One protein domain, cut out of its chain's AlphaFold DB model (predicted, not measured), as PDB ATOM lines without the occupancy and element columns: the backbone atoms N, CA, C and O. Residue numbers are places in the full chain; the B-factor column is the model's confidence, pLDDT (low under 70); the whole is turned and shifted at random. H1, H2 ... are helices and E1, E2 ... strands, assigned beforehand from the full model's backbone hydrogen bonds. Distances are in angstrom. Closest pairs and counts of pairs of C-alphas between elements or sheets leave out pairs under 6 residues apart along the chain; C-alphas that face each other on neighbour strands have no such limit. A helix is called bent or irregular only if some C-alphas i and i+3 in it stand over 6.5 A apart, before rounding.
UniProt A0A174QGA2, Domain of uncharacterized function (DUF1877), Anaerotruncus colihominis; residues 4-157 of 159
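AT A GLANCE: This is residues 4 to 157 of the 159 residues of the protein "Domain of uncharacterized function (DUF1877)" of Anaerotruncus colihominis (UniProt A0A174QGA2). A twisted five-stranded sheet forms the middle layer, with the helical hairpin of H1 and H2 covering one face and the long helix H7 and short helix H4 on the other. H3, H5 and H6 gather round H4 and H7, with H6 towards one end of the long axis and the hairpin of H1 and H2 towards the other. The printed part has 154 residues, with seven named helices and five named strands in the order E1 H1 H2 E2 H3 H4 E3 E4 H5 H6 H7 E5; the sheet runs E2 E1 E5 E4 E3, antiparallel throughout, and the class is mixed, helices and strands. The whole is compact, with a radius of gyration of the C-alphas of 15.1 A and spans of 43 by 31 by 26 A.

HOW THE PARTS SIT: The sheet holds E1, residues 5 to 12, E2, residues 45 to 49, E3, residues 81 to 83, E4, residues 88 to 92, and E5, residues 151 to 157; E2 and E3 are its edge strands. It is only just strongly twisted, with C-alphas up to 4.3 A off its best plane. N 9 and O 47 are within hydrogen-bond range at 2.8 A between E1 and E2, N 8 and O 155 at 2.8 A between E1 and E5, N 89 and O 154 at 2.8 A between E5 and E4, and N 83 and O 88 at 2.8 A in the hairpin of E3 and E4. H1, residues 14 to 26, and H2, residues 30 to 40, lie on one face of the sheet, at heights of 10.2 A and 9.7 A. This helical hairpin touches at a shallow tilt of 25 degrees, opposite ways, the closest C-alphas being those of Ala 23 and Thr 30, 5.5 A apart. H4, residues 72 to 78, and H7, residues 124 to 144, lie on the opposite face, which gives three layers, helices on both faces of a sheet. H7 runs along the strands over E2 and E1 at a height of 9.1 A, and its closest C-alphas to E2 are those of Glu 130 and Ile 49, 6.1 A apart. H4 is over E5 and only just stands up from the sheet, rising 43 degrees. H3, residues 52 to 60, touches H4 as a helical hairpin at a shallow tilt of 16 degrees, with the C-alphas of His 56 and Ser 74 closest, 6.4 A apart. H5, residues 93 to 105, touches H7 at a steep tilt of 42 degrees, with the C-alphas of Val 100 and Tyr 138 closest, 5.9 A apart; it is only just irregular, C-alphas 94 and 97 being 6.8 A apart. H6, residues 108 to 119, is not on the sheet and touches H3 at a steep tilt of 63 degrees, with the C-alphas of Ala 58 and Tyr 115 closest, 4.8 A apart. Every O i to N i+4 pair is within hydrogen-bond range in H1, H2, H3, H6 and H7; in H4 it is 2 of 3 and in H5 7 of 9.

IN THESE COORDINATES: E1 begins at C-alpha 5, (178.822, 171.788, 109.895), and spans 22.5 A from first to last C-alpha. H1 spans 17.9 A, H2 14.8 A, E2 13.5 A, H3 11.9 A, H4 9.9 A, E3 7.0 A, E4 13.6 A, H5 19.0 A and H6 15.9 A. H7, the longest helix, spans 30.5 A from C-alpha 124 at (166.540, 158.551, 109.831). E5 spans 18.4 A and ends at C-alpha 157, (181.944, 175.238, 105.686).

THE WHOLE: The two C-alphas farthest apart are those of Ser 26 and Val 121, 44.5 A. The printed part has no cut, and the link from H3 to H4, 11 residues, is long. The mean pLDDT of the printed part is 81.5; 46 residues are under 70, among them residues 12 to 31 and 145 to 157.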
ATOM      1  N   GLU A   4     177.538 175.257 112.599       53.12
ATOM      2  CA  GLU A   4     176.739 174.517 111.622       53.12
ATOM      3  C   GLU A   4     177.695 173.870 110.610       53.12
ATOM      4  O   GLU A   4     178.198 174.520 109.701       53.12
ATOM      5  N   ASN A   5     177.985 172.582 110.794       74.19
ATOM      6  CA  ASN A   5     178.822 171.788 109.895       74.19
ATOM      7  C   ASN A   5     178.020 171.404 108.635       74.19
ATOM      8  O   ASN A   5     177.417 170.332 108.598       74.19
ATOM      9  N   ILE A   6     177.964 172.287 107.632       83.94
ATOM     10  CA  ILE A   6     177.116 172.129 106.436       83.94
ATOM     11  C   ILE A   6     177.971 172.107 105.171       83.94
ATOM     12  O   ILE A   6     178.679 173.070 104.870       83.94
ATOM     13  N   ALA A   7     177.817 171.056 104.369       87.19
ATOM     14  CA  ALA A   7     178.351 171.013 103.016       87.19
ATOM     15  C   ALA A   7     177.389 171.723 102.055       87.19
ATOM     16  O   ALA A   7     176.188 171.443 102.031       87.19
ATOM     17  N   HIS A   8     177.915 172.663 101.282       86.12
ATOM     18  CA  HIS A   8     177.195 173.369 100.234       86.12
ATOM     19  C   HIS A   8     177.722 172.916  98.881       86.12
ATOM     20  O   HIS A   8     178.924 172.950  98.635       86.12
ATOM     21  N   TYR A   9     176.803 172.531  98.013       86.75
ATOM     22  CA  TYR A   9     177.097 172.060  96.675       86.75
ATOM     23  C   TYR A   9     176.655 173.118  95.690       86.75
ATOM     24  O   TYR A   9     175.539 173.635  95.784       86.75
ATOM     25  N   PHE A  10     177.537 173.430  94.757       83.25
ATOM     26  CA  PHE A  10     177.331 174.443  93.746       83.25
ATOM     27  C   PHE A  10     177.705 173.858  92.395       83.25
ATOM     28  O   PHE A  10     178.793 173.315  92.221       83.25
ATOM     29  N   TYR A  11     176.803 173.986  91.433       79.88
ATOM     30  CA  TYR A  11     177.070 173.640  90.050       79.88
ATOM     31  C   TYR A  11     176.819 174.875  89.186       79.88
ATOM     32  O   TYR A  11     175.698 175.395  89.132       79.88
ATOM     33  N   GLY A  12     177.895 175.419  88.617       69.81
ATOM     34  CA  GLY A  12     177.928 176.744  88.001       69.81
ATOM     35  C   GLY A  12     178.481 176.728  86.581       69.81
ATOM     36  O   GLY A  12     179.050 175.740  86.133       69.81
ATOM     37  N   SER A  13     178.290 177.843  85.873       58.62
ATOM     38  CA  SER A  13     178.845 178.063  84.533       58.62
ATOM     39  C   SER A  13     180.321 178.494  84.576       58.62
ATOM     40  O   SER A  13     180.787 178.991  85.604       58.62
ATOM     41  N   ALA A  14     181.031 178.377  83.446       57.12
ATOM     42  CA  ALA A  14     182.441 178.762  83.266       57.12
ATOM     43  C   ALA A  14     182.892 180.124  83.880       57.12
ATOM     44  O   ALA A  14     184.020 180.217  84.354       57.12
ATOM     45  N   PRO A  15     182.070 181.198  83.960       55.81
ATOM     46  CA  PRO A  15     182.477 182.449  84.616       55.81
ATOM     47  C   PRO A  15     182.682 182.321  86.131       55.81
ATOM     48  O   PRO A  15     183.529 183.011  86.697       55.81
ATOM     49  N   ALA A  16     181.914 181.445  86.790       59.38
ATOM     50  CA  ALA A  16     182.124 181.141  88.199       59.38
ATOM     51  C   ALA A  16     183.426 180.351  88.374       59.38
ATOM     52  O   ALA A  16     184.165 180.616  89.314       59.38
ATOM     53  N   GLU A  17     183.734 179.436  87.450       61.62
ATOM     54  CA  GLU A  17     184.988 178.678  87.428       61.62
ATOM     55  C   GLU A  17     186.214 179.588  87.317       61.62
ATOM     56  O   GLU A  17     187.130 179.433  88.115       61.62
ATOM     57  N   ASP A  18     186.232 180.566  86.406       65.38
ATOM     58  CA  ASP A  18     187.371 181.483  86.278       65.38
ATOM     59  C   ASP A  18     187.595 182.290  87.565       65.38
ATOM     60  O   ASP A  18     188.730 182.462  88.010       65.38
ATOM     61  N   GLU A  19     186.533 182.793  88.200       63.28
ATOM     62  CA  GLU A  19     186.652 183.504  89.480       63.28
ATOM     63  C   GLU A  19     187.074 182.579  90.625       63.28
ATOM     64  O   GLU A  19     187.884 182.982  91.460       63.28
ATOM     65  N   LEU A  20     186.587 181.337  90.641       63.28
ATOM     66  CA  LEU A  20     186.962 180.310  91.610       63.28
ATOM     67  C   LEU A  20     188.421 179.900  91.460       63.28
ATOM     68  O   LEU A  20     189.164 179.951  92.431       63.28
ATOM     69  N   MET A  21     188.847 179.552  90.249       66.69
ATOM     70  CA  MET A  21     190.227 179.228  89.905       66.69
ATOM     71  C   MET A  21     191.134 180.411  90.253       66.69
ATOM     72  O   MET A  21     192.145 180.235  90.927       66.69
ATOM     73  N   ASN A  22     190.755 181.642  89.896       67.81
ATOM     74  CA  ASN A  22     191.527 182.827  90.269       67.81
ATOM     75  C   ASN A  22     191.591 183.026  91.790       67.81
ATOM     76  O   ASN A  22     192.667 183.327  92.299       67.81
ATOM     77  N   ALA A  23     190.496 182.831  92.528       63.22
ATOM     78  CA  ALA A  23     190.490 182.915  93.988       63.22
ATOM     79  C   ALA A  23     191.402 181.847  94.612       63.22
ATOM     80  O   ALA A  23     192.309 182.189  95.375       63.22
ATOM     81  N   VAL A  24     191.242 180.590  94.187       58.97
ATOM     82  CA  VAL A  24     192.044 179.426  94.590       58.97
ATOM     83  C   VAL A  24     193.532 179.671  94.351       58.97
ATOM     84  O   VAL A  24     194.350 179.455  95.246       58.97
ATOM     85  N   PHE A  25     193.904 180.152  93.164       62.22
ATOM     86  CA  PHE A  25     195.305 180.372  92.797       62.22
ATOM     87  C   PHE A  25     195.879 181.701  93.310       62.22
ATOM     88  O   PHE A  25     197.102 181.845  93.359       62.22
ATOM     89  N   SER A  26     195.044 182.667  93.708       64.62
ATOM     90  CA  SER A  26     195.502 183.939  94.291       64.62
ATOM     91  C   SER A  26     195.915 183.828  95.762       64.62
ATOM     92  O   SER A  26     196.681 184.666  96.239       64.62
ATOM     93  N   GLY A  27     195.471 182.778  96.465       55.16
ATOM     94  CA  GLY A  27     195.891 182.460  97.833       55.16
ATOM     95  C   GLY A  27     195.226 183.283  98.942       55.16
ATOM     96  O   GLY A  27     195.613 183.136 100.102       55.16
ATOM     97  N   GLU A  28     194.232 184.124  98.633       54.97
ATOM     98  CA  GLU A  28     193.450 184.858  99.635       54.97
ATOM     99  C   GLU A  28     192.000 184.343  99.704       54.97
ATOM    100  O   GLU A  28     191.194 184.594  98.814       54.97
ATOM    101  N   ASN A  29     191.681 183.666 100.816       64.25
ATOM    102  CA  ASN A  29     190.333 183.425 101.353       64.25
ATOM    103  C   ASN A  29     189.305 182.889 100.333       64.25
ATOM    104  O   ASN A  29     188.299 183.533 100.012       64.25
ATOM    105  N   THR A  30     189.575 181.677  99.843       66.44
ATOM    106  CA  THR A  30     188.767 180.983  98.830       66.44
ATOM    107  C   THR A  30     187.323 180.809  99.284       66.44
ATOM    108  O   THR A  30     186.413 180.968  98.475       66.44
ATOM    109  N   VAL A  31     187.088 180.541 100.572       66.31
ATOM    110  CA  VAL A  31     185.740 180.444 101.154       66.31
ATOM    111  C   VAL A  31     184.920 181.726 100.970       66.31
ATOM    112  O   VAL A  31     183.764 181.656 100.544       66.31
ATOM    113  N   ASP A  32     185.482 182.900 101.265       70.19
ATOM    114  CA  ASP A  32     184.757 184.169 101.120       70.19
ATOM    115  C   ASP A  32     184.572 184.562  99.650       70.19
ATOM    116  O   ASP A  32     183.527 185.112  99.283       70.19
ATOM    117  N   ALA A  33     185.542 184.231  98.794       68.25
ATOM    118  CA  ALA A  33     185.405 184.376  97.350       68.25
ATOM    119  C   ALA A  33     184.283 183.478  96.808       68.25
ATOM    120  O   ALA A  33     183.432 183.958  96.067       68.25
ATOM    121  N   LEU A  34     184.195 182.225  97.268       67.62
ATOM    122  CA  LEU A  34     183.107 181.296  96.951       67.62
ATOM    123  C   LEU A  34     181.752 181.823  97.382       67.62
ATOM    124  O   LEU A  34     180.812 181.835  96.596       67.62
ATOM    125  N   LYS A  35     181.645 182.289  98.630       68.38
ATOM    126  CA  LYS A  35     180.415 182.899  99.143       68.38
ATOM    127  C   LYS A  35     180.041 184.139  98.328       68.38
ATOM    128  O   LYS A  35     178.861 184.377  98.093       68.38
ATOM    129  N   THR A  36     181.016 184.928  97.884       70.44
ATOM    130  CA  THR A  36     180.778 186.110  97.045       70.44
ATOM    131  C   THR A  36     180.315 185.714  95.645       70.44
ATOM    132  O   THR A  36     179.272 186.195  95.209       70.44
ATOM    133  N   ALA A  37     181.003 184.777  94.993       66.44
ATOM    134  CA  ALA A  37     180.640 184.229  93.691       66.44
ATOM    135  C   ALA A  37     179.244 183.583  93.729       66.44
ATOM    136  O   ALA A  37     178.411 183.887  92.883       66.44
ATOM    137  N   ALA A  38     178.940 182.797  94.771       63.41
ATOM    138  CA  ALA A  38     177.614 182.229  95.066       63.41
ATOM    139  C   ALA A  38     176.496 183.270  95.154       63.41
ATOM    140  O   ALA A  38     175.347 182.961  94.853       63.41
ATOM    141  N   ASN A  39     176.822 184.499  95.555       66.44
ATOM    142  CA  ASN A  39     175.869 185.602  95.628       66.44
ATOM    143  C   ASN A  39     175.829 186.466  94.353       66.44
ATOM    144  O   ASN A  39     174.881 187.232  94.183       66.44
ATOM    145  N   GLN A  40     176.855 186.403  93.500       64.69
ATOM    146  CA  GLN A  40     177.012 187.262  92.318       64.69
ATOM    147  C   GLN A  40     176.646 186.563  91.006       64.69
ATOM    148  O   GLN A  40     176.168 187.231  90.087       64.69
ATOM    149  N   HIS A  41     176.825 185.246  90.931       64.44
ATOM    150  CA  HIS A  41     176.543 184.437  89.748       64.44
ATOM    151  C   HIS A  41     175.299 183.576  89.958       64.44
ATOM    152  O   HIS A  41     175.058 183.057  91.048       64.44
ATOM    153  N   GLU A  42     174.514 183.386  88.897       63.81
ATOM    154  CA  GLU A  42     173.448 182.381  88.896       63.81
ATOM    155  C   GLU A  42     174.081 180.992  88.757       63.81
ATOM    156  O   GLU A  42     174.406 180.537  87.659       63.81
ATOM    157  N   PHE A  43     174.272 180.316  89.891       71.06
ATOM    158  CA  PHE A  43     174.518 178.878  89.898       71.06
ATOM    159  C   PHE A  43     173.293 178.161  89.341       71.06
ATOM    160  O   PHE A  43     172.157 178.472  89.704       71.06
ATOM    161  N   LEU A  44     173.532 177.189  88.464       75.38
ATOM    162  CA  LEU A  44     172.474 176.411  87.831       75.38
ATOM    163  C   LEU A  44     171.771 175.541  88.870       75.38
ATOM    164  O   LEU A  44     170.541 175.515  88.932       75.38
ATOM    165  N   TYR A  45     172.559 174.889  89.728       83.19
ATOM    166  CA  TYR A  45     172.060 174.089  90.840       83.19
ATOM    167  C   TYR A  45     172.834 174.409  92.114       83.19
ATOM    168  O   TYR A  45     174.056 174.568  92.097       83.19
ATOM    169  N   THR A  46     172.116 174.477  93.235       84.88
ATOM    170  CA  THR A  46     172.717 174.601  94.565       84.88
ATOM    171  C   THR A  46     171.978 173.710  95.546       84.88
ATOM    172  O   THR A  46     170.750 173.663  95.512       84.88
ATOM    173  N   GLU A  47     172.707 173.027  96.423       90.38
ATOM    174  CA  GLU A  47     172.125 172.199  97.480       90.38
ATOM    175  C   GLU A  47     172.918 172.324  98.784       90.38
ATOM    176  O   GLU A  47     174.078 172.740  98.805       90.38
ATOM    177  N   LYS A  48     172.274 171.974  99.901       90.31
ATOM    178  CA  LYS A  48     172.889 171.990 101.234       90.31
ATOM    179  C   LYS A  48     172.656 170.668 101.940       90.31
ATOM    180  O   LYS A  48     171.511 170.264 102.121       90.31
ATOM    181  N   ILE A  49     173.737 170.061 102.409       92.00
ATOM    182  CA  ILE A  49     173.731 168.784 103.113       92.00
ATOM    183  C   ILE A  49     174.308 169.008 104.509       92.00
ATOM    184  O   ILE A  49     175.479 169.355 104.676       92.00
ATOM    185  N   ARG A  50     173.473 168.837 105.532       92.19
ATOM    186  CA  ARG A  50     173.856 169.016 106.940       92.19
ATOM    187  C   ARG A  50     174.478 167.754 107.509       92.19
ATOM    188  O   ARG A  50     175.389 167.829 108.323       92.19
ATOM    189  N   LEU A  51     174.010 166.597 107.059       93.44
ATOM    190  CA  LEU A  51     174.450 165.297 107.550       93.44
ATOM    191  C   LEU A  51     175.641 164.753 106.752       93.44
ATOM    192  O   LEU A  51     175.903 163.558 106.798       93.44
ATOM    193  N   TRP A  52     176.382 165.598 106.026       92.44
ATOM    194  CA  TRP A  52     177.389 165.177 105.040       92.44
ATOM    195  C   TRP A  52     178.413 164.181 105.608       92.44
ATOM    196  O   TRP A  52     178.711 163.174 104.975       92.44
ATOM    197  N   ASN A  53     178.891 164.398 106.837       91.44
ATOM    198  CA  ASN A  53     179.844 163.492 107.478       91.44
ATOM    199  C   ASN A  53     179.201 162.154 107.887       91.44
ATOM    200  O   ASN A  53     179.849 161.113 107.826       91.44
ATOM    201  N   GLU A  54     177.931 162.168 108.293       93.38
ATOM    202  CA  GLU A  54     177.179 160.949 108.609       93.38
ATOM    203  C   GLU A  54     176.824 160.170 107.335       93.38
ATOM    204  O   GLU A  54     176.887 158.942 107.332       93.38
ATOM    205  N   LEU A  55     176.516 160.873 106.236       94.69
ATOM    206  CA  LEU A  55     176.332 160.271 104.916       94.69
ATOM    207  C   LEU A  55     177.628 159.604 104.444       94.69
ATOM    208  O   LEU A  55     177.591 158.447 104.039       94.69
ATOM    209  N   HIS A  56     178.774 160.282 104.570       94.31
ATOM    210  CA  HIS A  56     180.080 159.708 104.232       94.31
ATOM    211  C   HIS A  56     180.353 158.421 105.027       94.31
ATOM    212  O   HIS A  56     180.673 157.380 104.455       94.31
ATOM    213  N   MET A  57     180.138 158.454 106.347       93.56
ATOM    214  CA  MET A  57     180.280 157.276 107.211       93.56
ATOM    215  C   MET A  57     179.368 156.114 106.796       93.56
ATOM    216  O   MET A  57     179.785 154.956 106.868       93.56
ATOM    217  N   ALA A  58     178.135 156.393 106.374       95.69
ATOM    218  CA  ALA A  58     177.188 155.361 105.961       95.69
ATOM    219  C   ALA A  58     177.517 154.773 104.578       95.69
ATOM    220  O   ALA A  58     177.354 153.568 104.384       95.69
ATOM    221  N   LEU A  59     177.999 155.603 103.646       95.81
ATOM    222  CA  LEU A  59     178.316 155.217 102.268       95.81
ATOM    223  C   LEU A  59     179.649 154.471 102.157       95.81
ATOM    224  O   LEU A  59     179.698 153.400 101.561       95.81
ATOM    225  N   VAL A  60     180.718 155.004 102.760       94.69
ATOM    226  CA  VAL A  60     182.085 154.471 102.584       94.69
ATOM    227  C   VAL A  60     182.717 153.926 103.868       94.69
ATOM    228  O   VAL A  60     183.758 153.275 103.824       94.69
ATOM    229  N   GLY A  61     182.083 154.125 105.028       93.38
ATOM    230  CA  GLY A  61     182.514 153.519 106.293       93.38
ATOM    231  C   GLY A  61     183.576 154.293 107.081       93.38
ATOM    232  O   GLY A  61     183.976 153.821 108.147       93.38
ATOM    233  N   CYS A  62     184.019 155.460 106.609       90.31
ATOM    234  CA  CYS A  62     184.951 156.345 107.317       90.31
ATOM    235  C   CYS A  62     184.421 157.787 107.395       90.31
ATOM    236  O   CYS A  62     183.472 158.127 106.684       90.31
ATOM    237  N   PRO A  63     184.969 158.643 108.279       89.06
ATOM    238  CA  PRO A  63     184.530 160.030 108.381       89.06
ATOM    239  C   PRO A  63     184.886 160.802 107.113       89.06
ATOM    240  O   PRO A  63     185.945 160.581 106.534       89.06
ATOM    241  N   GLY A  64     184.072 161.782 106.730       84.88
ATOM    242  CA  GLY A  64     184.396 162.674 105.610       84.88
ATOM    243  C   GLY A  64     185.591 163.593 105.894       84.88
ATOM    244  O   GLY A  64     186.092 164.264 105.004       84.88
ATOM    245  N   THR A  65     186.090 163.617 107.133       83.25
ATOM    246  CA  THR A  65     187.374 164.243 107.479       83.25
ATOM    247  C   THR A  65     188.589 163.401 107.085       83.25
ATOM    248  O   THR A  65     189.707 163.902 107.136       83.25
ATOM    249  N   GLU A  66     188.377 162.130 106.743       85.38
ATOM    250  CA  GLU A  66     189.390 161.174 106.288       85.38
ATOM    251  C   GLU A  66     188.899 160.510 104.985       85.38
ATOM    252  O   GLU A  66     188.604 159.308 104.969       85.38
ATOM    253  N   PRO A  67     188.731 161.295 103.903       84.25
ATOM    254  CA  PRO A  67     188.145 160.803 102.663       84.25
ATOM    255  C   PRO A  67     189.039 159.776 101.964       84.25
ATOM    256  O   PRO A  67     190.267 159.780 102.101       84.25
ATOM    257  N   ILE A  68     188.408 158.890 101.192       87.19
ATOM    258  CA  ILE A  68     189.095 157.846 100.435       87.19
ATOM    259  C   ILE A  68     189.392 158.389  99.041       87.19
ATOM    260  O   ILE A  68     188.496 158.695  98.262       87.19
ATOM    261  N   SER A  69     190.678 158.498  98.725       84.31
ATOM    262  CA  SER A  69     191.138 158.969  97.419       84.31
ATOM    263  C   SER A  69     190.675 158.036  96.289       84.31
ATOM    264  O   SER A  69     190.829 156.819  96.412       84.31
ATOM    265  N   HIS A  70     190.188 158.614  95.184       86.00
ATOM    266  CA  HIS A  70     189.672 157.908  93.997       86.00
ATOM    267  C   HIS A  70     188.481 156.977  94.279       86.00
ATOM    268  O   HIS A  70     188.268 155.999  93.562       86.00
ATOM    269  N   GLU A  71     187.730 157.242  95.348       93.12
ATOM    270  CA  GLU A  71     186.475 156.555  95.623       93.12
ATOM    271  C   GLU A  71     185.307 157.501  95.259       93.12
ATOM    272  O   GLU A  71     185.192 158.564  95.880       93.12
ATOM    273  N   PRO A  72     184.438 157.138  94.289       93.94
ATOM    274  CA  PRO A  72     183.384 158.027  93.794       93.94
ATOM    275  C   PRO A  72     182.339 158.468  94.834       93.94
ATOM    276  O   PRO A  72     181.936 159.626  94.846       93.94
ATOM    277  N   LEU A  73     181.893 157.598  95.740       94.69
ATOM    278  CA  LEU A  73     180.979 157.956  96.835       94.69
ATOM    279  C   LEU A  73     181.645 158.860  97.880       94.69
ATOM    280  O   LEU A  73     180.973 159.700  98.480       94.69
ATOM    281  N   SER A  74     182.952 158.710  98.108       92.62
ATOM    282  CA  SER A  74     183.715 159.636  98.950       92.62
ATOM    283  C   SER A  74     183.793 161.007  98.276       92.62
ATOM    284  O   SER A  74     183.376 162.007  98.866       92.62
ATOM    285  N   GLN A  75     184.212 161.044  97.010       91.25
ATOM    286  CA  GLN A  75     184.300 162.260  96.195       91.25
ATOM    287  C   GLN A  75     182.942 162.955  96.033       91.25
ATOM    288  O   GLN A  75     182.872 164.180  96.080       91.25
ATOM    289  N   ALA A  76     181.846 162.196  95.949       91.69
ATOM    290  CA  ALA A  76     180.492 162.737  95.903       91.69
ATOM    291  C   ALA A  76     180.176 163.642  97.101       91.69
ATOM    292  O   ALA A  76     179.399 164.585  96.972       91.69
ATOM    293  N   ILE A  77     180.755 163.349  98.267       90.75
ATOM    294  CA  ILE A  77     180.493 164.081  99.505       90.75
ATOM    295  C   ILE A  77     181.527 165.184  99.748       90.75
ATOM    296  O   ILE A  77     181.181 166.252 100.254       90.75
ATOM    297  N   VAL A  78     182.802 164.906  99.472       86.69
ATOM    298  CA  VAL A  78     183.908 165.789  99.872       86.69
ATOM    299  C   VAL A  78     184.594 166.515  98.722       86.69
ATOM    300  O   VAL A  78     185.429 167.366  98.999       86.69
ATOM    301  N   GLY A  79     184.238 166.217  97.474       84.50
ATOM    302  CA  GLY A  79     184.942 166.671  96.275       84.50
ATOM    303  C   GLY A  79     186.206 165.857  95.968       84.50
ATOM    304  O   GLY A  79     186.605 164.981  96.739       84.50
ATOM    305  N   VAL A  80     186.813 166.121  94.809       80.12
ATOM    306  CA  VAL A  80     187.983 165.385  94.296       80.12
ATOM    307  C   VAL A  80     189.283 166.042  94.744       80.12
ATOM    308  O   VAL A  80     190.122 165.390  95.368       80.12
ATOM    309  N   ASP A  81     189.418 167.338  94.473       75.88
ATOM    310  CA  ASP A  81     190.610 168.120  94.784       75.88
ATOM    311  C   ASP A  81     190.303 169.221  95.791       75.88
ATOM    312  O   ASP A  81     189.324 169.955  95.659       75.88
ATOM    313  N   PHE A  82     191.170 169.351  96.796       73.25
ATOM    314  CA  PHE A  82     190.975 170.227  97.947       73.25
ATOM    315  C   PHE A  82     191.779 171.518  97.835       73.25
ATOM    316  O   PHE A  82     192.943 171.526  97.428       73.25
ATOM    317  N   VAL A  83     191.179 172.608  98.299       70.31
ATOM    318  CA  VAL A  83     191.784 173.936  98.406       70.31
ATOM    319  C   VAL A  83     191.423 174.544  99.767       70.31
ATOM    320  O   VAL A  83     190.527 174.057 100.460       70.31
ATOM    321  N   ASP A  84     192.146 175.589 100.175       69.75
ATOM    322  CA  ASP A  84     191.896 176.314 101.436       69.75
ATOM    323  C   ASP A  84     191.872 175.385 102.671       69.75
ATOM    324  O   ASP A  84     190.876 175.271 103.384       69.75
ATOM    325  N   ASP A  85     192.954 174.615 102.858       69.25
ATOM    326  CA  ASP A  85     193.110 173.611 103.926       69.25
ATOM    327  C   ASP A  85     191.957 172.579 104.017       69.25
ATOM    328  O   ASP A  85     191.691 172.005 105.077       69.25
ATOM    329  N   GLY A  86     191.283 172.306 102.893       67.38
ATOM    330  CA  GLY A  86     190.210 171.314 102.788       67.38
ATOM    331  C   GLY A  86     188.819 171.835 103.147       67.38
ATOM    332  O   GLY A  86     187.908 171.035 103.360       67.38
ATOM    333  N   GLN A  87     188.636 173.157 103.230       72.25
ATOM    334  CA  GLN A  87     187.313 173.775 103.402       72.25
ATOM    335  C   GLN A  87     186.515 173.826 102.098       72.25
ATOM    336  O   GLN A  87     185.286 173.900 102.108       72.25
ATOM    337  N   VAL A  88     187.212 173.786 100.969       75.12
ATOM    338  CA  VAL A  88     186.620 173.818  99.640       75.12
ATOM    339  C   VAL A  88     187.228 172.685  98.837       75.12
ATOM    340  O   VAL A  88     188.428 172.425  98.922       75.12
ATOM    341  N   ALA A  89     186.401 172.030  98.043       79.50
ATOM    342  CA  ALA A  89     186.842 171.075  97.057       79.50
ATOM    343  C   ALA A  89     186.089 171.271  95.747       79.50
ATOM    344  O   ALA A  89     184.996 171.841  95.717       79.50
ATOM    345  N   TYR A  90     186.674 170.791  94.662       77.19
ATOM    346  CA  TYR A  90     186.032 170.779  93.357       77.19
ATOM    347  C   TYR A  90     186.096 169.387  92.737       77.19
ATOM    348  O   TYR A  90     186.932 168.558  93.098       77.19
ATOM    349  N   THR A  91     185.165 169.146  91.826       77.56
ATOM    350  CA  THR A  91     185.005 167.918  91.058       77.56
ATOM    351  C   THR A  91     184.930 168.318  89.592       77.56
ATOM    352  O   THR A  91     184.085 169.138  89.209       77.56
ATOM    353  N   LEU A  92     185.836 167.770  88.786       74.19
ATOM    354  CA  LEU A  92     185.835 167.958  87.341       74.19
ATOM    355  C   LEU A  92     184.749 167.084  86.701       74.19
ATOM    356  O   LEU A  92     184.339 166.068  87.264       74.19
ATOM    357  N   LEU A  93     184.292 167.457  85.502       73.81
ATOM    358  CA  LEU A  93     183.293 166.671  84.765       73.81
ATOM    359  C   LEU A  93     183.740 165.237  84.479       73.81
ATOM    360  O   LEU A  93     182.893 164.354  84.396       73.81
ATOM    361  N   GLU A  94     185.043 164.992  84.337       78.81
ATOM    362  CA  GLU A  94     185.556 163.646  84.066       78.81
ATOM    363  C   GLU A  94     185.259 162.649  85.194       78.81
ATOM    364  O   GLU A  94     185.013 161.480  84.914       78.81
ATOM    365  N   ASP A  95     185.196 163.114  86.446       85.12
ATOM    366  CA  ASP A  95     184.858 162.281  87.605       85.12
ATOM    367  C   ASP A  95     183.340 162.147  87.811       85.12
ATOM    368  O   ASP A  95     182.868 161.305  88.578       85.12
ATOM    369  N   LEU A  96     182.546 162.995  87.151       86.38
ATOM    370  CA  LEU A  96     181.119 163.081  87.410       86.38
ATOM    371  C   LEU A  96     180.373 161.803  87.022       86.38
ATOM    372  O   LEU A  96     179.500 161.364  87.770       86.38
ATOM    373  N   ASP A  97     180.696 161.215  85.872       88.75
ATOM    374  CA  ASP A  97     180.017 160.008  85.391       88.75
ATOM    375  C   ASP A  97     180.200 158.835  86.362       88.75
ATOM    376  O   ASP A  97     179.244 158.102  86.645       88.75
ATOM    377  N   ASP A  98     181.400 158.697  86.927       92.50
ATOM    378  CA  ASP A  98     181.711 157.679  87.929       92.50
ATOM    379  C   ASP A  98     180.967 157.955  89.248       92.50
ATOM    380  O   ASP A  98     180.380 157.040  89.835       92.50
ATOM    381  N   ILE A  99     180.906 159.220  89.683       93.12
ATOM    382  CA  ILE A  99     180.162 159.645  90.881       93.12
ATOM    383  C   ILE A  99     178.661 159.373  90.735       93.12
ATOM    384  O   ILE A  99     178.042 158.781  91.625       93.12
ATOM    385  N   VAL A 100     178.059 159.788  89.620       93.88
ATOM    386  CA  VAL A 100     176.623 159.616  89.363       93.88
ATOM    387  C   VAL A 100     176.272 158.136  89.280       93.88
ATOM    388  O   VAL A 100     175.287 157.702  89.884       93.88
ATOM    389  N   SER A 101     177.097 157.348  88.585       95.31
ATOM    390  CA  SER A 101     176.922 155.897  88.499       95.31
ATOM    391  C   SER A 101     176.946 155.263  89.889       95.31
ATOM    392  O   SER A 101     176.001 154.563  90.253       95.31
ATOM    393  N   ALA A 102     177.951 155.583  90.706       97.12
ATOM    394  CA  ALA A 102     178.069 155.045  92.057       97.12
ATOM    395  C   ALA A 102     176.879 155.433  92.951       97.12
ATOM    396  O   ALA A 102     176.306 154.570  93.614       97.12
ATOM    397  N   LEU A 103     176.448 156.701  92.944       97.38
ATOM    398  CA  LEU A 103     175.296 157.164  93.735       97.38
ATOM    399  C   LEU A 103     173.983 156.477  93.332       97.38
ATOM    400  O   LEU A 103     173.128 156.226  94.186       97.38
ATOM    401  N   ASN A 104     173.810 156.184  92.043       97.31
ATOM    402  CA  ASN A 104     172.622 155.511  91.520       97.31
ATOM    403  C   ASN A 104     172.617 153.996  91.799       97.31
ATOM    404  O   ASN A 104     171.541 153.401  91.851       97.31
ATOM    405  N   GLU A 105     173.781 153.379  92.015       97.88
ATOM    406  CA  GLU A 105     173.907 151.966  92.405       97.88
ATOM    407  C   GLU A 105     173.643 151.712  93.899       97.88
ATOM    408  O   GLU A 105     173.394 150.571  94.299       97.88
ATOM    409  N   VAL A 106     173.669 152.755  94.733       97.88
ATOM    410  CA  VAL A 106     173.401 152.629  96.171       97.88
ATOM    411  C   VAL A 106     171.943 152.234  96.418       97.88
ATOM    412  O   VAL A 106     171.004 152.982  96.133       97.88
ATOM    413  N   ASP A 107     171.765 151.069  97.039       97.88
ATOM    414  CA  ASP A 107     170.483 150.630  97.580       97.88
ATOM    415  C   ASP A 107     170.126 151.445  98.834       97.88
ATOM    416  O   ASP A 107     170.888 151.510  99.803       97.88
ATOM    417  N   GLU A 108     168.962 152.094  98.809       97.44
ATOM    418  CA  GLU A 108     168.541 153.007  99.874       97.44
ATOM    419  C   GLU A 108     168.297 152.299 101.211       97.44
ATOM    420  O   GLU A 108     168.584 152.879 102.260       97.44
ATOM    421  N   ASP A 109     167.789 151.063 101.186       97.38
ATOM    422  CA  ASP A 109     167.545 150.289 102.403       97.38
ATOM    423  C   ASP A 109     168.885 149.877 103.033       97.38
ATOM    424  O   ASP A 109     169.083 150.045 104.237       97.38
ATOM    425  N   ALA A 110     169.848 149.439 102.217       96.44
ATOM    426  CA  ALA A 110     171.200 149.118 102.662       96.44
ATOM    427  C   ALA A 110     171.941 150.345 103.221       96.44
ATOM    428  O   ALA A 110     172.587 150.250 104.270       96.44
ATOM    429  N   PHE A 111     171.832 151.498 102.555       97.25
ATOM    430  CA  PHE A 111     172.355 152.770 103.057       97.25
ATOM    431  C   PHE A 111     171.746 153.111 104.423       97.25
ATOM    432  O   PHE A 111     172.469 153.421 105.377       97.25
ATOM    433  N   LEU A 112     170.420 153.013 104.548       97.19
ATOM    434  CA  LEU A 112     169.725 153.380 105.774       97.19
ATOM    435  C   LEU A 112     170.075 152.435 106.927       97.19
ATOM    436  O   LEU A 112     170.296 152.896 108.044       97.19
ATOM    437  N   ASP A 113     170.204 151.137 106.662       97.19
ATOM    438  CA  ASP A 113     170.661 150.160 107.649       97.19
ATOM    439  C   ASP A 113     172.053 150.511 108.193       97.19
ATOM    440  O   ASP A 113     172.284 150.436 109.406       97.19
ATOM    441  N   LYS A 114     172.981 150.933 107.324       96.62
ATOM    442  CA  LYS A 114     174.322 151.390 107.730       96.62
ATOM    443  C   LYS A 114     174.265 152.674 108.543       96.62
ATOM    444  O   LYS A 114     174.880 152.742 109.608       96.62
ATOM    445  N   TYR A 115     173.486 153.650 108.088       96.12
ATOM    446  CA  TYR A 115     173.294 154.912 108.791       96.12
ATOM    447  C   TYR A 115     172.736 154.696 110.206       96.12
ATOM    448  O   TYR A 115     173.274 155.218 111.185       96.12
ATOM    449  N   LEU A 116     171.689 153.876 110.341       96.38
ATOM    450  CA  LEU A 116     171.024 153.597 111.616       96.38
ATOM    451  C   LEU A 116     171.929 152.851 112.606       96.38
ATOM    452  O   LEU A 116     171.841 153.097 113.809       96.38
ATOM    453  N   GLN A 117     172.813 151.969 112.122       95.25
ATOM    454  CA  GLN A 117     173.807 151.285 112.963       95.25
ATOM    455  C   GLN A 117     174.792 152.258 113.622       95.25
ATOM    456  O   GLN A 117     175.292 151.970 114.710       95.25
ATOM    457  N   GLN A 118     175.076 153.386 112.972       92.00
ATOM    458  CA  GLN A 118     176.067 154.364 113.416       92.00
ATOM    459  C   GLN A 118     175.440 155.512 114.222       92.00
ATOM    460  O   GLN A 118     176.007 155.923 115.232       92.00
ATOM    461  N   ASN A 119     174.267 156.000 113.802       91.88
ATOM    462  CA  ASN A 119     173.681 157.257 114.292       91.88
ATOM    463  C   ASN A 119     172.344 157.076 115.036       91.88
ATOM    464  O   ASN A 119     171.869 157.993 115.704       91.88
ATOM    465  N   GLY A 120     171.721 155.894 114.963       92.88
ATOM    466  CA  GLY A 120     170.389 155.655 115.521       92.88
ATOM    467  C   GLY A 120     169.258 156.258 114.678       92.88
ATOM    468  O   GLY A 120     169.444 156.645 113.530       92.88
ATOM    469  N   VAL A 121     168.042 156.289 115.235       93.69
ATOM    470  CA  VAL A 121     166.804 156.574 114.473       93.69
ATOM    471  C   VAL A 121     166.403 158.048 114.412       93.69
ATOM    472  O   VAL A 121     165.474 158.379 113.682       93.69
ATOM    473  N   GLU A 122     167.063 158.924 115.174       92.12
ATOM    474  CA  GLU A 122     166.639 160.318 115.377       92.12
ATOM    475  C   GLU A 122     166.562 161.110 114.063       92.12
ATOM    476  O   GLU A 122     165.567 161.784 113.809       92.12
ATOM    477  N   ASN A 123     167.557 160.933 113.193       93.12
ATOM    478  CA  ASN A 123     167.676 161.632 111.913       93.12
ATOM    479  C   ASN A 123     167.399 160.728 110.700       93.12
ATOM    480  O   ASN A 123     167.722 161.103 109.578       93.12
ATOM    481  N   ARG A 124     166.779 159.553 110.892       94.94
ATOM    482  CA  ARG A 124     166.540 158.551 109.831       94.94
ATOM    483  C   ARG A 124     165.972 159.156 108.544       94.94
ATOM    484  O   ARG A 124     166.518 158.962 107.462       94.94
ATOM    485  N   ASP A 125     164.854 159.865 108.668       96.19
ATOM    486  CA  ASP A 125     164.137 160.395 107.506       96.19
ATOM    487  C   ASP A 125     164.892 161.577 106.878       96.19
ATOM    488  O   ASP A 125     164.877 161.734 105.659       96.19
ATOM    489  N   ALA A 126     165.600 162.366 107.695       95.62
ATOM    490  CA  ALA A 126     166.456 163.450 107.223       95.62
ATOM    491  C   ALA A 126     167.672 162.916 106.456       95.62
ATOM    492  O   ALA A 126     167.984 163.436 105.393       95.62
ATOM    493  N   ALA A 127     168.310 161.848 106.935       95.62
ATOM    494  CA  ALA A 127     169.442 161.211 106.273       95.62
ATOM    495  C   ALA A 127     169.055 160.639 104.910       95.62
ATOM    496  O   ALA A 127     169.743 160.885 103.924       95.62
ATOM    497  N   LEU A 128     167.921 159.935 104.833       97.12
ATOM    498  CA  LEU A 128     167.420 159.427 103.557       97.12
ATOM    499  C   LEU A 128     167.040 160.566 102.600       97.12
ATOM    500  O   LEU A 128     167.310 160.477 101.404       97.12
ATOM    501  N   ALA A 129     166.424 161.636 103.110       97.56
ATOM    502  CA  ALA A 129     166.090 162.802 102.300       97.56
ATOM    503  C   ALA A 129     167.346 163.510 101.772       97.56
ATOM    504  O   ALA A 129     167.416 163.775 100.580       97.56
ATOM    505  N   GLU A 130     168.345 163.766 102.619       96.75
ATOM    506  CA  GLU A 130     169.585 164.439 102.213       96.75
ATOM    507  C   GLU A 130     170.439 163.561 101.282       96.75
ATOM    508  O   GLU A 130     171.001 164.081 100.321       96.75
ATOM    509  N   PHE A 131     170.463 162.235 101.471       97.31
ATOM    510  CA  PHE A 131     171.067 161.312 100.503       97.31
ATOM    511  C   PHE A 131     170.392 161.407  99.125       97.31
ATOM    512  O   PHE A 131     171.069 161.537  98.106       97.31
ATOM    513  N   ARG A 132     169.053 161.404  99.081       97.62
ATOM    514  CA  ARG A 132     168.308 161.576  97.825       97.62
ATOM    515  C   ARG A 132     168.544 162.948  97.202       97.62
ATOM    516  O   ARG A 132     168.750 163.014  96.000       97.62
ATOM    517  N   THR A 133     168.583 164.016  97.998       96.75
ATOM    518  CA  THR A 133     168.921 165.367  97.524       96.75
ATOM    519  C   THR A 133     170.297 165.397  96.864       96.75
ATOM    520  O   THR A 133     170.432 165.954  95.779       96.75
ATOM    521  N   LEU A 134     171.304 164.772  97.481       95.44
ATOM    522  CA  LEU A 134     172.648 164.671  96.914       95.44
ATOM    523  C   LEU A 134     172.637 163.910  95.582       95.44
ATOM    524  O   LEU A 134     173.169 164.392  94.586       95.44
ATOM    525  N   ARG A 135     171.992 162.740  95.541       96.12
ATOM    526  CA  ARG A 135     171.874 161.942  94.315       96.12
ATOM    527  C   ARG A 135     171.146 162.706  93.208       96.12
ATOM    528  O   ARG A 135     171.589 162.705  92.064       96.12
ATOM    529  N   ASP A 136     170.053 163.386  93.534       95.44
ATOM    530  CA  ASP A 136     169.286 164.184  92.576       95.44
ATOM    531  C   ASP A 136     170.092 165.387  92.071       95.44
ATOM    532  O   ASP A 136     169.970 165.756  90.905       95.44
ATOM    533  N   PHE A 137     170.925 165.998  92.917       93.12
ATOM    534  CA  PHE A 137     171.835 167.069  92.516       93.12
ATOM    535  C   PHE A 137     172.827 166.594  91.455       93.12
ATOM    536  O   PHE A 137     172.909 167.207  90.393       93.12
ATOM    537  N   TYR A 138     173.517 165.480  91.702       92.00
ATOM    538  CA  TYR A 138     174.479 164.925  90.749       92.00
ATOM    539  C   TYR A 138     173.819 164.470  89.441       92.00
ATOM    540  O   TYR A 138     174.348 164.760  88.372       92.00
ATOM    541  N   ASN A 139     172.630 163.858  89.492       91.81
ATOM    542  CA  ASN A 139     171.876 163.519  88.278       91.81
ATOM    543  C   ASN A 139     171.479 164.770  87.469       91.81
ATOM    544  O   ASN A 139     171.631 164.787  86.252       91.81
ATOM    545  N   LYS A 140     171.018 165.847  88.129       89.69
ATOM    546  CA  LYS A 140     170.709 167.120  87.446       89.69
ATOM    547  C   LYS A 140     171.935 167.744  86.805       89.69
ATOM    548  O   LYS A 140     171.803 168.341  85.742       89.69
ATOM    549  N   CYS A 141     173.088 167.644  87.470       86.38
ATOM    550  CA  CYS A 141     174.349 168.038  86.868       86.38
ATOM    551  C   CYS A 141     174.509 167.231  85.576       86.38
ATOM    552  O   CYS A 141     174.444 167.841  84.510       86.38
ATOM    553  N   GLN A 142     174.569 165.893  85.660       85.75
ATOM    554  CA  GLN A 142     174.816 165.013  84.509       85.75
ATOM    555  C   GLN A 142     173.919 165.320  83.301       85.75
ATOM    556  O   GLN A 142     174.410 165.437  82.181       85.75
ATOM    557  N   ASP A 143     172.618 165.504  83.534       82.19
ATOM    558  CA  ASP A 143     171.629 165.785  82.487       82.19
ATOM    559  C   ASP A 143     171.831 167.142  81.786       82.19
ATOM    560  O   ASP A 143     171.391 167.325  80.647       82.19
ATOM    561  N   PHE A 144     172.430 168.123  82.467       74.12
ATOM    562  CA  PHE A 144     172.582 169.485  81.953       74.12
ATOM    563  C   PHE A 144     173.851 169.679  81.113       74.12
ATOM    564  O   PHE A 144     173.907 170.616  80.313       74.12
ATOM    565  N   HIS A 145     174.875 168.842  81.275       63.78
ATOM    566  CA  HIS A 145     176.168 169.075  80.630       63.78
ATOM    567  C   HIS A 145     176.073 168.933  79.104       63.78
ATOM    568  O   HIS A 145     175.773 167.867  78.569       63.78
ATOM    569  N   GLY A 146     176.289 170.052  78.405       59.69
ATOM    570  CA  GLY A 146     176.480 170.120  76.954       59.69
ATOM    571  C   GLY A 146     177.948 169.904  76.561       59.69
ATOM    572  O   GLY A 146     178.593 169.003  77.075       59.69
ATOM    573  N   ASP A 147     178.471 170.745  75.658       54.88
ATOM    574  CA  ASP A 147     179.867 170.703  75.165       54.88
ATOM    575  C   ASP A 147     180.852 171.581  75.976       54.88
ATOM    576  O   ASP A 147     182.029 171.645  75.622       54.88
ATOM    577  N   ASP A 148     180.398 172.305  77.007       56.91
ATOM    578  CA  ASP A 148     181.280 173.194  77.779       56.91
ATOM    579  C   ASP A 148     181.881 172.477  78.999       56.91
ATOM    580  O   ASP A 148     181.212 171.680  79.662       56.91
ATOM    581  N   ASP A 149     183.132 172.816  79.314       61.16
ATOM    582  CA  ASP A 149     183.787 172.440  80.562       61.16
ATOM    583  C   ASP A 149     183.106 173.196  81.718       61.16
ATOM    584  O   ASP A 149     183.029 174.426  81.725       61.16
ATOM    585  N   TYR A 150     182.541 172.460  82.672       64.56
ATOM    586  CA  TYR A 150     181.907 172.995  83.873       64.56
ATOM    587  C   TYR A 150     182.567 172.376  85.105       64.56
ATOM    588  O   TYR A 150     183.056 171.253  85.058       64.56
ATOM    589  N   ILE A 151     182.546 173.072  86.240       64.50
ATOM    590  CA  ILE A 151     183.097 172.543  87.492       64.50
ATOM    591  C   ILE A 151     182.015 172.500  88.561       64.50
ATOM    592  O   ILE A 151     181.281 173.468  88.788       64.50
ATOM    593  N   LEU A 152     181.933 171.358  89.238       68.69
ATOM    594  CA  LEU A 152     181.131 171.191  90.437       68.69
ATOM    595  C   LEU A 152     181.989 171.537  91.647       68.69
ATOM    596  O   LEU A 152     183.111 171.056  91.790       68.69
ATOM    597  N   VAL A 153     181.464 172.376  92.531       65.44
ATOM    598  CA  VAL A 153     182.192 172.855  93.705       65.44
ATOM    599  C   VAL A 153     181.458 172.456  94.966       65.44
ATOM    600  O   VAL A 153     180.262 172.711  95.125       65.44
ATOM    601  N   VAL A 154     182.203 171.864  95.889       69.62
ATOM    602  CA  VAL A 154     181.737 171.466  97.209       69.62
ATOM    603  C   VAL A 154     182.440 172.335  98.246       69.62
ATOM    604  O   VAL A 154     183.631 172.199  98.504       69.62
ATOM    605  N   GLY A 155     181.702 173.256  98.858       66.06
ATOM    606  CA  GLY A 155     182.172 174.035 100.001       66.06
ATOM    607  C   GLY A 155     181.747 173.368 101.305       66.06
ATOM    608  O   GLY A 155     180.568 173.415 101.659       66.06
ATOM    609  N   ILE A 156     182.683 172.775 102.046       66.62
ATOM    610  CA  ILE A 156     182.435 172.263 103.397       66.62
ATOM    611  C   ILE A 156     182.772 173.370 104.388       66.62
ATOM    612  O   ILE A 156     183.893 173.492 104.889       66.62
ATOM    613  N   TYR A 157     181.770 174.182 104.703       59.56
ATOM    614  CA  TYR A 157     181.944 175.238 105.686       59.56
ATOM    615  C   TYR A 157     181.812 174.649 107.090       59.56
ATOM    616  O   TYR A 157     180.762 174.136 107.488       59.56
TER     617      TYR A 157